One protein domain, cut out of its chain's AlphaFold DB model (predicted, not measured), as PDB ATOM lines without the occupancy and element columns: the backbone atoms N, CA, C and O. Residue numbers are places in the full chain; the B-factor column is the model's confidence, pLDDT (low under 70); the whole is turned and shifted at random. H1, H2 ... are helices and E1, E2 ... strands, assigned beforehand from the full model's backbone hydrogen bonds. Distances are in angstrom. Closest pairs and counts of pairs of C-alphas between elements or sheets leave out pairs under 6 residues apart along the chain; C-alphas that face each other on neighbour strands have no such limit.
ATOM      1  N   ARG A  89       3.937 -21.869  19.203       87.81
ATOM      2  CA  ARG A  89       4.642 -23.159  19.146       87.81
ATOM      3  C   ARG A  89       4.339 -24.053  20.353       87.81
ATOM      4  O   ARG A  89       4.101 -25.243  20.175       87.81
ATOM      5  N   PHE A  90       4.376 -23.507  21.566       89.38
ATOM      6  CA  PHE A  90       4.172 -24.268  22.803       89.38
ATOM      7  C   PHE A  90       2.718 -24.722  22.960       89.38
ATOM      8  O   PHE A  90       2.481 -25.884  23.277       89.38
ATOM      9  N   ILE A  91       1.759 -23.842  22.668       88.31
ATOM     10  CA  ILE A  91       0.321 -24.131  22.653       88.31
ATOM     11  C   ILE A  91       0.033 -25.219  21.625       88.31
ATOM     12  O   ILE A  91      -0.507 -26.266  21.982       88.31
ATOM     13  N   CYS A  92       0.450 -25.018  20.371       91.38
ATOM     14  CA  CYS A  92       0.245 -25.997  19.310       91.38
ATOM     15  C   CYS A  92       0.854 -27.344  19.678       91.38
ATOM     16  O   CYS A  92       0.199 -28.374  19.531       91.38
ATOM     17  N   ARG A  93       2.093 -27.352  20.184       92.81
ATOM     18  CA  ARG A  93       2.760 -28.602  20.532       92.81
ATOM     19  C   ARG A  93       2.066 -29.321  21.683       92.81
ATOM     20  O   ARG A  93       1.869 -30.527  21.580       92.81
ATOM     21  N   HIS A  94       1.649 -28.605  22.724       93.56
ATOM     22  CA  HIS A  94       0.920 -29.211  23.835       93.56
ATOM     23  C   HIS A  94      -0.422 -29.797  23.377       93.56
ATOM     24  O   HIS A  94      -0.730 -30.939  23.705       93.56
ATOM     25  N   VAL A  95      -1.181 -29.077  22.545       92.62
ATOM     26  CA  VAL A  95      -2.418 -29.606  21.949       92.62
ATOM     27  C   VAL A  95      -2.143 -30.850  21.103       92.62
ATOM     28  O   VAL A  95      -2.900 -31.813  21.204       92.62
ATOM     29  N   ILE A  96      -1.076 -30.864  20.298       94.88
ATOM     30  CA  ILE A  96      -0.673 -32.029  19.494       94.88
ATOM     31  C   ILE A  96      -0.347 -33.229  20.383       94.88
ATOM     32  O   ILE A  96      -0.879 -34.312  20.151       94.88
ATOM     33  N   ASP A  97       0.497 -33.047  21.398       93.06
ATOM     34  CA  ASP A  97       0.911 -34.132  22.290       93.06
ATOM     35  C   ASP A  97      -0.284 -34.676  23.099       93.06
ATOM     36  O   ASP A  97      -0.449 -35.892  23.210       93.06
ATOM     37  N   LEU A  98      -1.180 -33.799  23.564       90.44
ATOM     38  CA  LEU A  98      -2.419 -34.195  24.236       90.44
ATOM     39  C   LEU A  98      -3.360 -34.966  23.298       90.44
ATOM     40  O   LEU A  98      -3.900 -36.008  23.665       90.44
ATOM     41  N   SER A  99      -3.527 -34.479  22.067       93.94
ATOM     42  CA  SER A  99      -4.369 -35.112  21.044       93.94
ATOM     43  C   SER A  99      -3.827 -36.487  20.641       93.94
ATOM     44  O   SER A  99      -4.602 -37.417  20.440       93.94
ATOM     45  N   LEU A 100      -2.499 -36.649  20.581       94.81
ATOM     46  CA  LEU A 100      -1.836 -37.938  20.360       94.81
ATOM     47  C   LEU A 100      -2.088 -38.912  21.512       94.81
ATOM     48  O   LEU A 100      -2.411 -40.075  21.269       94.81
ATOM     49  N   ALA A 101      -1.943 -38.450  22.757       91.19
ATOM     50  CA  ALA A 101      -2.155 -39.275  23.945       91.19
ATOM     51  C   ALA A 101      -3.612 -39.749  24.058       91.19
ATOM     52  O   ALA A 101      -3.868 -40.897  24.421       91.19
ATOM     53  N   GLN A 102      -4.560 -38.878  23.708       91.50
ATOM     54  CA  GLN A 102      -5.996 -39.158  23.759       91.50
ATOM     55  C   GLN A 102      -6.536 -39.813  22.481       91.50
ATOM     56  O   GLN A 102      -7.676 -40.273  22.480       91.50
ATOM     57  N   GLN A 103      -5.734 -39.865  21.411       95.00
ATOM     58  CA  GLN A 103      -6.161 -40.261  20.063       95.00
ATOM     59  C   GLN A 103      -7.406 -39.479  19.603       95.00
ATOM     60  O   GLN A 103      -8.325 -40.032  18.999       95.00
ATOM     61  N   ASP A 104      -7.435 -38.180  19.912       92.69
ATOM     62  CA  ASP A 104      -8.568 -37.283  19.681       92.69
ATOM     63  C   ASP A 104      -8.118 -36.045  18.903       92.69
ATOM     64  O   ASP A 104      -7.365 -35.214  19.400       92.69
ATOM     65  N   SER A 105      -8.603 -35.911  17.670       92.75
ATOM     66  CA  SER A 105      -8.230 -34.838  16.749       92.75
ATOM     67  C   SER A 105      -9.054 -33.555  16.908       92.75
ATOM     68  O   SER A 105      -8.756 -32.568  16.235       92.75
ATOM     69  N   ARG A 106     -10.052 -33.503  17.807       92.50
ATOM     70  CA  ARG A 106     -10.972 -32.350  17.921       92.50
ATOM     71  C   ARG A 106     -10.254 -31.016  18.122       92.50
ATOM     72  O   ARG A 106     -10.557 -30.048  17.434       92.50
ATOM     73  N   ARG A 107      -9.262 -30.976  19.017       89.56
ATOM     74  CA  ARG A 107      -8.485 -29.754  19.301       89.56
ATOM     75  C   ARG A 107      -7.521 -29.384  18.171       89.56
ATOM     76  O   ARG A 107      -7.115 -28.234  18.061       89.56
ATOM     77  N   ILE A 108      -7.164 -30.336  17.308       93.00
ATOM     78  CA  ILE A 108      -6.313 -30.076  16.140       93.00
ATOM     79  C   ILE A 108      -7.085 -29.265  15.110       93.00
ATOM     80  O   ILE A 108      -6.537 -28.304  14.583       93.00
ATOM     81  N   SER A 109      -8.356 -29.592  14.865       89.75
ATOM     82  CA  SER A 109      -9.210 -28.795  13.977       89.75
ATOM     83  C   SER A 109      -9.285 -27.334  14.424       89.75
ATOM     84  O   SER A 109      -9.116 -26.446  13.597       89.75
ATOM     85  N   GLU A 110      -9.412 -27.078  15.730       89.00
ATOM     86  CA  GLU A 110      -9.418 -25.717  16.284       89.00
ATOM     87  C   GLU A 110      -8.112 -24.958  15.993       89.00
ATOM     88  O   GLU A 110      -8.153 -23.779  15.642       89.00
ATOM     89  N   LEU A 111      -6.950 -25.620  16.073       90.44
ATOM     90  CA  LEU A 111      -5.669 -25.000  15.710       90.44
ATOM     91  C   LEU A 111      -5.572 -24.663  14.221       90.44
ATOM     92  O   LEU A 111      -4.989 -23.640  13.860       90.44
ATOM     93  N   ILE A 112      -6.101 -25.532  13.360       89.94
ATOM     94  CA  ILE A 112      -6.107 -25.322  11.909       89.94
ATOM     95  C   ILE A 112      -7.022 -24.146  11.565       89.94
ATOM     96  O   ILE A 112      -6.608 -23.244  10.839       89.94
ATOM     97  N   ASP A 113      -8.227 -24.117  12.132       88.50
ATOM     98  CA  ASP A 113      -9.220 -23.064  11.895       88.50
ATOM     99  C   ASP A 113      -8.753 -21.704  12.435       88.50
ATOM    100  O   ASP A 113      -8.977 -20.669  11.805       88.50
ATOM    101  N   ALA A 114      -8.038 -21.700  13.565       86.69
ATOM    102  CA  ALA A 114      -7.385 -20.513  14.118       86.69
ATOM    103  C   ALA A 114      -6.109 -20.104  13.358       86.69
ATOM    104  O   ALA A 114      -5.428 -19.165  13.770       86.69
ATOM    105  N   ASN A 115      -5.761 -20.806  12.272       87.69
ATOM    106  CA  ASN A 115      -4.553 -20.596  11.481       87.69
ATOM    107  C   ASN A 115      -3.265 -20.624  12.328       87.69
ATOM    108  O   ASN A 115      -2.318 -19.901  12.031       87.69
ATOM    109  N   ARG A 116      -3.235 -21.443  13.392       88.94
ATOM    110  CA  ARG A 116      -2.066 -21.674  14.267       88.94
ATOM    111  C   ARG A 116      -1.148 -22.789  13.742       88.94
ATOM    112  O   ARG A 116       0.045 -22.826  14.043       88.94
ATOM    113  N   LEU A 117      -1.703 -23.678  12.916       90.25
ATOM    114  CA  LEU A 117      -0.979 -24.703  12.164       90.25
ATOM    115  C   LEU A 117      -1.181 -24.494  10.665       90.25
ATOM    116  O   LEU A 117      -2.312 -24.472  10.182       90.25
ATOM    117  N   TRP A 118      -0.077 -24.394   9.931       89.44
ATOM    118  CA  TRP A 118      -0.072 -24.252   8.480       89.44
ATOM    119  C   TRP A 118       0.521 -25.490   7.807       89.44
ATOM    120  O   TRP A 118       1.472 -26.091   8.308       89.44
ATOM    121  N   PHE A 119      -0.052 -25.853   6.663       91.69
ATOM    122  CA  PHE A 119       0.314 -27.022   5.869       91.69
ATOM    123  C   PHE A 119       0.834 -26.556   4.518       91.69
ATOM    124  O   PHE A 119       0.197 -25.722   3.865       91.69
ATOM    125  N   GLU A 120       1.976 -27.099   4.105       89.69
ATOM    126  CA  GLU A 120       2.625 -26.699   2.866       89.69
ATOM    127  C   GLU A 120       1.682 -26.859   1.666       89.69
ATOM    128  O   GLU A 120       1.025 -27.884   1.494       89.69
ATOM    129  N   GLY A 121       1.568 -25.800   0.860       84.38
ATOM    130  CA  GLY A 121       0.728 -25.796  -0.341       84.38
ATOM    131  C   GLY A 121      -0.784 -25.844  -0.092       84.38
ATOM    132  O   GLY A 121      -1.522 -26.063  -1.048       84.38
ATOM    133  N   ASP A 122      -1.245 -25.636   1.150       80.88
ATOM    134  CA  ASP A 122      -2.651 -25.821   1.555       80.88
ATOM    135  C   ASP A 122      -3.177 -27.242   1.250       80.88
ATOM    136  O   ASP A 122      -4.344 -27.459   0.919       80.88
ATOM    137  N   ASP A 123      -2.284 -28.231   1.354       89.06
ATOM    138  CA  ASP A 123      -2.532 -29.608   0.940       89.06
ATOM    139  C   ASP A 123      -3.558 -30.317   1.851       89.06
ATOM    140  O   ASP A 123      -3.323 -30.606   3.031       89.06
ATOM    141  N   VAL A 124      -4.725 -30.623   1.277       90.50
ATOM    142  CA  VAL A 124      -5.828 -31.334   1.942       90.50
ATOM    143  C   VAL A 124      -5.450 -32.776   2.297       90.50
ATOM    144  O   VAL A 124      -5.878 -33.285   3.341       90.50
ATOM    145  N   GLU A 125      -4.650 -33.450   1.470       93.31
ATOM    146  CA  GLU A 125      -4.171 -34.807   1.743       93.31
ATOM    147  C   GLU A 125      -3.193 -34.801   2.914       93.31
ATOM    148  O   GLU A 125      -3.291 -35.654   3.799       93.31
ATOM    149  N   LEU A 126      -2.309 -33.804   2.978       94.06
ATOM    150  CA  LEU A 126      -1.384 -33.635   4.093       94.06
ATOM    151  C   LEU A 126      -2.122 -33.338   5.407       94.06
ATOM    152  O   LEU A 126      -1.835 -33.978   6.421       94.06
ATOM    153  N   LYS A 127      -3.121 -32.445   5.390       93.81
ATOM    154  CA  LYS A 127      -4.003 -32.195   6.547       93.81
ATOM    155  C   LYS A 127      -4.691 -33.476   7.016       93.81
ATOM    156  O   LYS A 127      -4.674 -33.805   8.201       93.81
ATOM    157  N   THR A 128      -5.245 -34.241   6.076       94.62
ATOM    158  CA  THR A 128      -5.915 -35.519   6.364       94.62
ATOM    159  C   THR A 128      -4.938 -36.543   6.944       94.62
ATOM    160  O   THR A 128      -5.257 -37.246   7.905       94.62
ATOM    161  N   ALA A 129      -3.726 -36.616   6.392       95.81
ATOM    162  CA  ALA A 129      -2.667 -37.493   6.868       95.81
ATOM    163  C   ALA A 129      -2.211 -37.128   8.286       95.81
ATOM    164  O   ALA A 129      -1.956 -38.035   9.080       95.81
ATOM    165  N   PHE A 130      -2.129 -35.835   8.600       96.44
ATOM    166  CA  PHE A 130      -1.794 -35.337   9.931       96.44
ATOM    167  C   PHE A 130      -2.871 -35.722  10.947       96.44
ATOM    168  O   PHE A 130      -2.562 -36.373  11.941       96.44
ATOM    169  N   ILE A 131      -4.146 -35.434  10.659       95.25
ATOM    170  CA  ILE A 131      -5.282 -35.818  11.519       95.25
ATOM    171  C   ILE A 131      -5.315 -37.339  11.741       95.25
ATOM    172  O   ILE A 131      -5.411 -37.803  12.874       95.25
ATOM    173  N   THR A 132      -5.131 -38.125  10.678       96.50
ATOM    174  CA  THR A 132      -5.084 -39.594  10.768       96.50
ATOM    175  C   THR A 132      -3.924 -40.080  11.646       96.50
ATOM    176  O   THR A 132      -4.041 -41.106  12.314       96.50
ATOM    177  N   ALA A 133      -2.777 -39.395  11.622       97.00
ATOM    178  CA  ALA A 133      -1.633 -39.742  12.459       97.00
ATOM    179  C   ALA A 133      -1.918 -39.453  13.942       97.00
ATOM    180  O   ALA A 133      -1.578 -40.283  14.785       97.00
ATOM    181  N   ILE A 134      -2.619 -38.353  14.248       97.00
ATOM    182  CA  ILE A 134      -3.104 -38.038  15.602       97.00
ATOM    183  C   ILE A 134      -4.021 -39.148  16.125       97.00
ATOM    184  O   ILE A 134      -3.760 -39.720  17.180       97.00
ATOM    185  N   GLU A 135      -5.043 -39.519  15.353       95.38
ATOM    186  CA  GLU A 135      -6.032 -40.543  15.732       95.38
ATOM    187  C   GLU A 135      -5.425 -41.946  15.892       95.38
ATOM    188  O   GLU A 135      -6.004 -42.818  16.535       95.38
ATOM    189  N   LYS A 136      -4.241 -42.180  15.318       96.25
ATOM    190  CA  LYS A 136      -3.479 -43.428  15.473       96.25
ATOM    191  C   LYS A 136      -2.412 -43.364  16.567       96.25
ATOM    192  O   LYS A 136      -1.756 -44.377  16.807       96.25
ATOM    193  N   GLY A 137      -2.196 -42.205  17.192       95.81
ATOM    194  CA  GLY A 137      -1.090 -41.988  18.127       95.81
ATOM    195  C   GLY A 137       0.297 -42.077  17.470       95.81
ATOM    196  O   GLY A 137       1.279 -42.395  18.139       95.81
ATOM    197  N   ASP A 138       0.403 -41.839  16.159       96.25
ATOM    198  CA  ASP A 138       1.640 -41.995  15.386       96.25
ATOM    199  C   ASP A 138       2.532 -40.750  15.502       96.25
ATOM    200  O   ASP A 138       2.667 -39.943  14.576       96.25
ATOM    201  N   LYS A 139       3.152 -40.593  16.676       95.44
ATOM    202  CA  LYS A 139       4.048 -39.470  16.979       95.44
ATOM    203  C   LYS A 139       5.204 -39.354  15.981       95.44
ATOM    204  O   LYS A 139       5.532 -38.250  15.564       95.44
ATOM    205  N   ASN A 140       5.784 -40.479  15.562       96.00
ATOM    206  CA  ASN A 140       6.914 -40.486  14.629       96.00
ATOM    207  C   ASN A 140       6.535 -39.862  13.284       96.00
ATOM    208  O   ASN A 140       7.324 -39.126  12.697       96.00
ATOM    209  N   ARG A 141       5.321 -40.137  12.797       96.31
ATOM    210  CA  ARG A 141       4.818 -39.530  11.567       96.31
ATOM    211  C   ARG A 141       4.562 -38.035  11.718       96.31
ATOM    212  O   ARG A 141       4.872 -37.296  10.790       96.31
ATOM    213  N   ILE A 142       4.028 -37.595  12.857       96.38
ATOM    214  CA  ILE A 142       3.844 -36.165  13.150       96.38
ATOM    215  C   ILE A 142       5.193 -35.446  13.174       96.38
ATOM    216  O   ILE A 142       5.360 -34.443  12.487       96.38
ATOM    217  N   ASP A 143       6.165 -35.976  13.917       94.88
ATOM    218  CA  ASP A 143       7.492 -35.372  14.026       94.88
ATOM    219  C   ASP A 143       8.181 -35.324  12.644       94.88
ATOM    220  O   ASP A 143       8.689 -34.277  12.250       94.88
ATOM    221  N   ALA A 144       8.060 -36.382  11.831       96.25
ATOM    222  CA  ALA A 144       8.571 -36.391  10.457       96.25
ATOM    223  C   ALA A 144       7.919 -35.331   9.546       96.25
ATOM    224  O   ALA A 144       8.591 -34.775   8.679       96.25
ATOM    225  N   MET A 145       6.625 -35.037   9.715       96.25
ATOM    226  CA  MET A 145       5.948 -33.978   8.951       96.25
ATOM    227  C   MET A 145       6.496 -32.584   9.289       96.25
ATOM    228  O   MET A 145       6.630 -31.751   8.394       96.25
ATOM    229  N   PHE A 146       6.849 -32.335  10.554       94.62
ATOM    230  CA  PHE A 146       7.527 -31.098  10.953       94.62
ATOM    231  C   PHE A 146       8.970 -31.049  10.437       94.62
ATOM    232  O   PHE A 146       9.377 -30.037   9.869       94.62
ATOM    233  N   ASP A 147       9.726 -32.139  10.582       94.31
ATOM    234  CA  ASP A 147      11.134 -32.209  10.168       94.31
ATOM    235  C   ASP A 147      11.309 -32.031   8.653       94.31
ATOM    236  O   ASP A 147      12.269 -31.409   8.199       94.31
ATOM    237  N   ASN A 148      10.355 -32.532   7.864       94.56
ATOM    238  CA  ASN A 148      10.340 -32.371   6.410       94.56
ATOM    239  C   ASN A 148       9.818 -31.001   5.950       94.56
ATOM    240  O   ASN A 148       9.756 -30.766   4.746       94.56
ATOM    241  N   GLY A 149       9.423 -30.115   6.871       92.31
ATOM    242  CA  GLY A 149       8.865 -28.806   6.529       92.31
ATOM    243  C   GLY A 149       7.509 -28.890   5.830       92.31
ATOM    244  O   GLY A 149       7.197 -28.039   5.016       92.31
ATOM    245  N   GLN A 150       6.717 -29.922   6.118       94.44
ATOM    246  CA  GLN A 150       5.370 -30.064   5.563       94.44
ATOM    247  C   GLN A 150       4.340 -29.345   6.444       94.44
ATOM    248  O   GLN A 150       3.311 -28.868   5.965       94.44
ATOM    249  N   VAL A 151       4.610 -29.269   7.751       93.25
ATOM    250  CA  VAL A 151       3.748 -28.621   8.746       93.25
ATOM    251  C   VAL A 151       4.550 -27.583   9.512       93.25
ATOM    252  O   VAL A 151       5.677 -27.835   9.938       93.25
ATOM    253  N   HIS A 152       3.951 -26.414   9.713       90.75
ATOM    254  CA  HIS A 152       4.589 -25.278  10.362       90.75
ATOM    255  C   HIS A 152       3.685 -24.681  11.433       90.75
ATOM    256  O   HIS A 152       2.471 -24.576  11.261       90.75
ATOM    257  N   TYR A 153       4.302 -24.223  12.520       89.00
ATOM    258  CA  TYR A 153       3.658 -23.274  13.420       89.00
ATOM    259  C   TYR A 153       3.623 -21.917  12.727       89.00
ATOM    260  O   TYR A 153       4.642 -21.472  12.188       89.00
ATOM    261  N   THR A 154       2.477 -21.255  12.735       82.19
ATOM    262  CA  THR A 154       2.415 -19.863  12.300       82.19
ATOM    263  C   THR A 154       2.914 -18.967  13.426       82.19
ATOM    264  O   THR A 154       2.622 -19.178  14.603       82.19
TER     265      THR A 154
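This is residues 89 to 154 of the 157 residues of an uncharacterized protein of Sulfuricurvum kujiense (strain ATCC BAA-921 / DSM 16994 / JCM 11577 / YK-1) (UniProt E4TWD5). Two helical hairpins, H1 with H2 and H3 with H4, make a V: they meet where the later part of H1 touches the end of H3, and they spread toward the other end, where a small ribbon of two strands, E1 and E2, bridges the gap between them. Along the chain this is helix, helix, strand twice over: H1, H2, E1, then H3, H4, E2, the two strands coming together as an antiparallel pair in the order E1 - E2. The printed part has 66 residues, with four named helices and two named strands, and its class is mostly helix. It is compact, with a radius of gyration of the C-alphas of 10.4 A, and spans 28 by 21 by 19 A.

H1, residues 89 to 102, touches H2, residues 106 to 113, at a shallow tilt of 31 degrees, opposite ways, as a helical hairpin; their closest C-alphas are those of Val 95 and Arg 107, 6.6 A apart. The closest C-alphas of H2 and E1, residues 117 to 119, are those of Leu 111 and Leu 117, 5.9 A apart. H3, residues 124 to 135, touches H1 at a steep tilt of 58 degrees, the same way, with its residues 134 to 135 alone and residues 96 to 100 of H1 alone; the closest C-alphas are those of Leu 100 and Ile 134, 4.9 A apart. H2 and H3 are close but not clearly touching, with the C-alphas of Ile 108 and Ile 131 closest at 7.4 A. H4, residues 139 to 147, forms a helical hairpin with H3, opposite ways at 36 degrees, only just a steep tilt; residues 130 to 134 alone of H3 touch it, and the closest C-alphas are those of Ala 133 and Arg 141, 6.5 A apart. H2 and H4 are apart. E2, residues 151 to 153, is the antiparallel neighbour of E1 at 150 degrees between directions; N 118 and O 152 are within hydrogen-bond range at 2.9 A, as are N 152 and O 118 at 2.9 A. The closest C-alphas of H1 and E2 are those of Arg 89 and Tyr 153, 5.8 A apart. The helix packing is mostly crossed, only just: of 3 touching pairs, 1 is at a shallow tilt. Every O i to N i+4 pair is within hydrogen-bond range in H1, H3 and H4, and 3 of 4 are in H2.

H1 begins at C-alpha 89 (4.642, -23.159, 19.146) and is 19.8 A long from first to last C-alpha. H2 measures 11.2 A, H3 16.6 A and H4 12.2 A. E1 begins at C-alpha 117 (-0.979, -24.703, 12.164), and E2 ends at C-alpha 153 (3.658, -23.274, 13.420).

The C-alphas of Gln 102 and Gly 121 are the two farthest apart, at 28.4 A. The printed part has no cut, and the links between its named elements are tight. The mean pLDDT of the printed part is 92.3, and no printed residue is under 70.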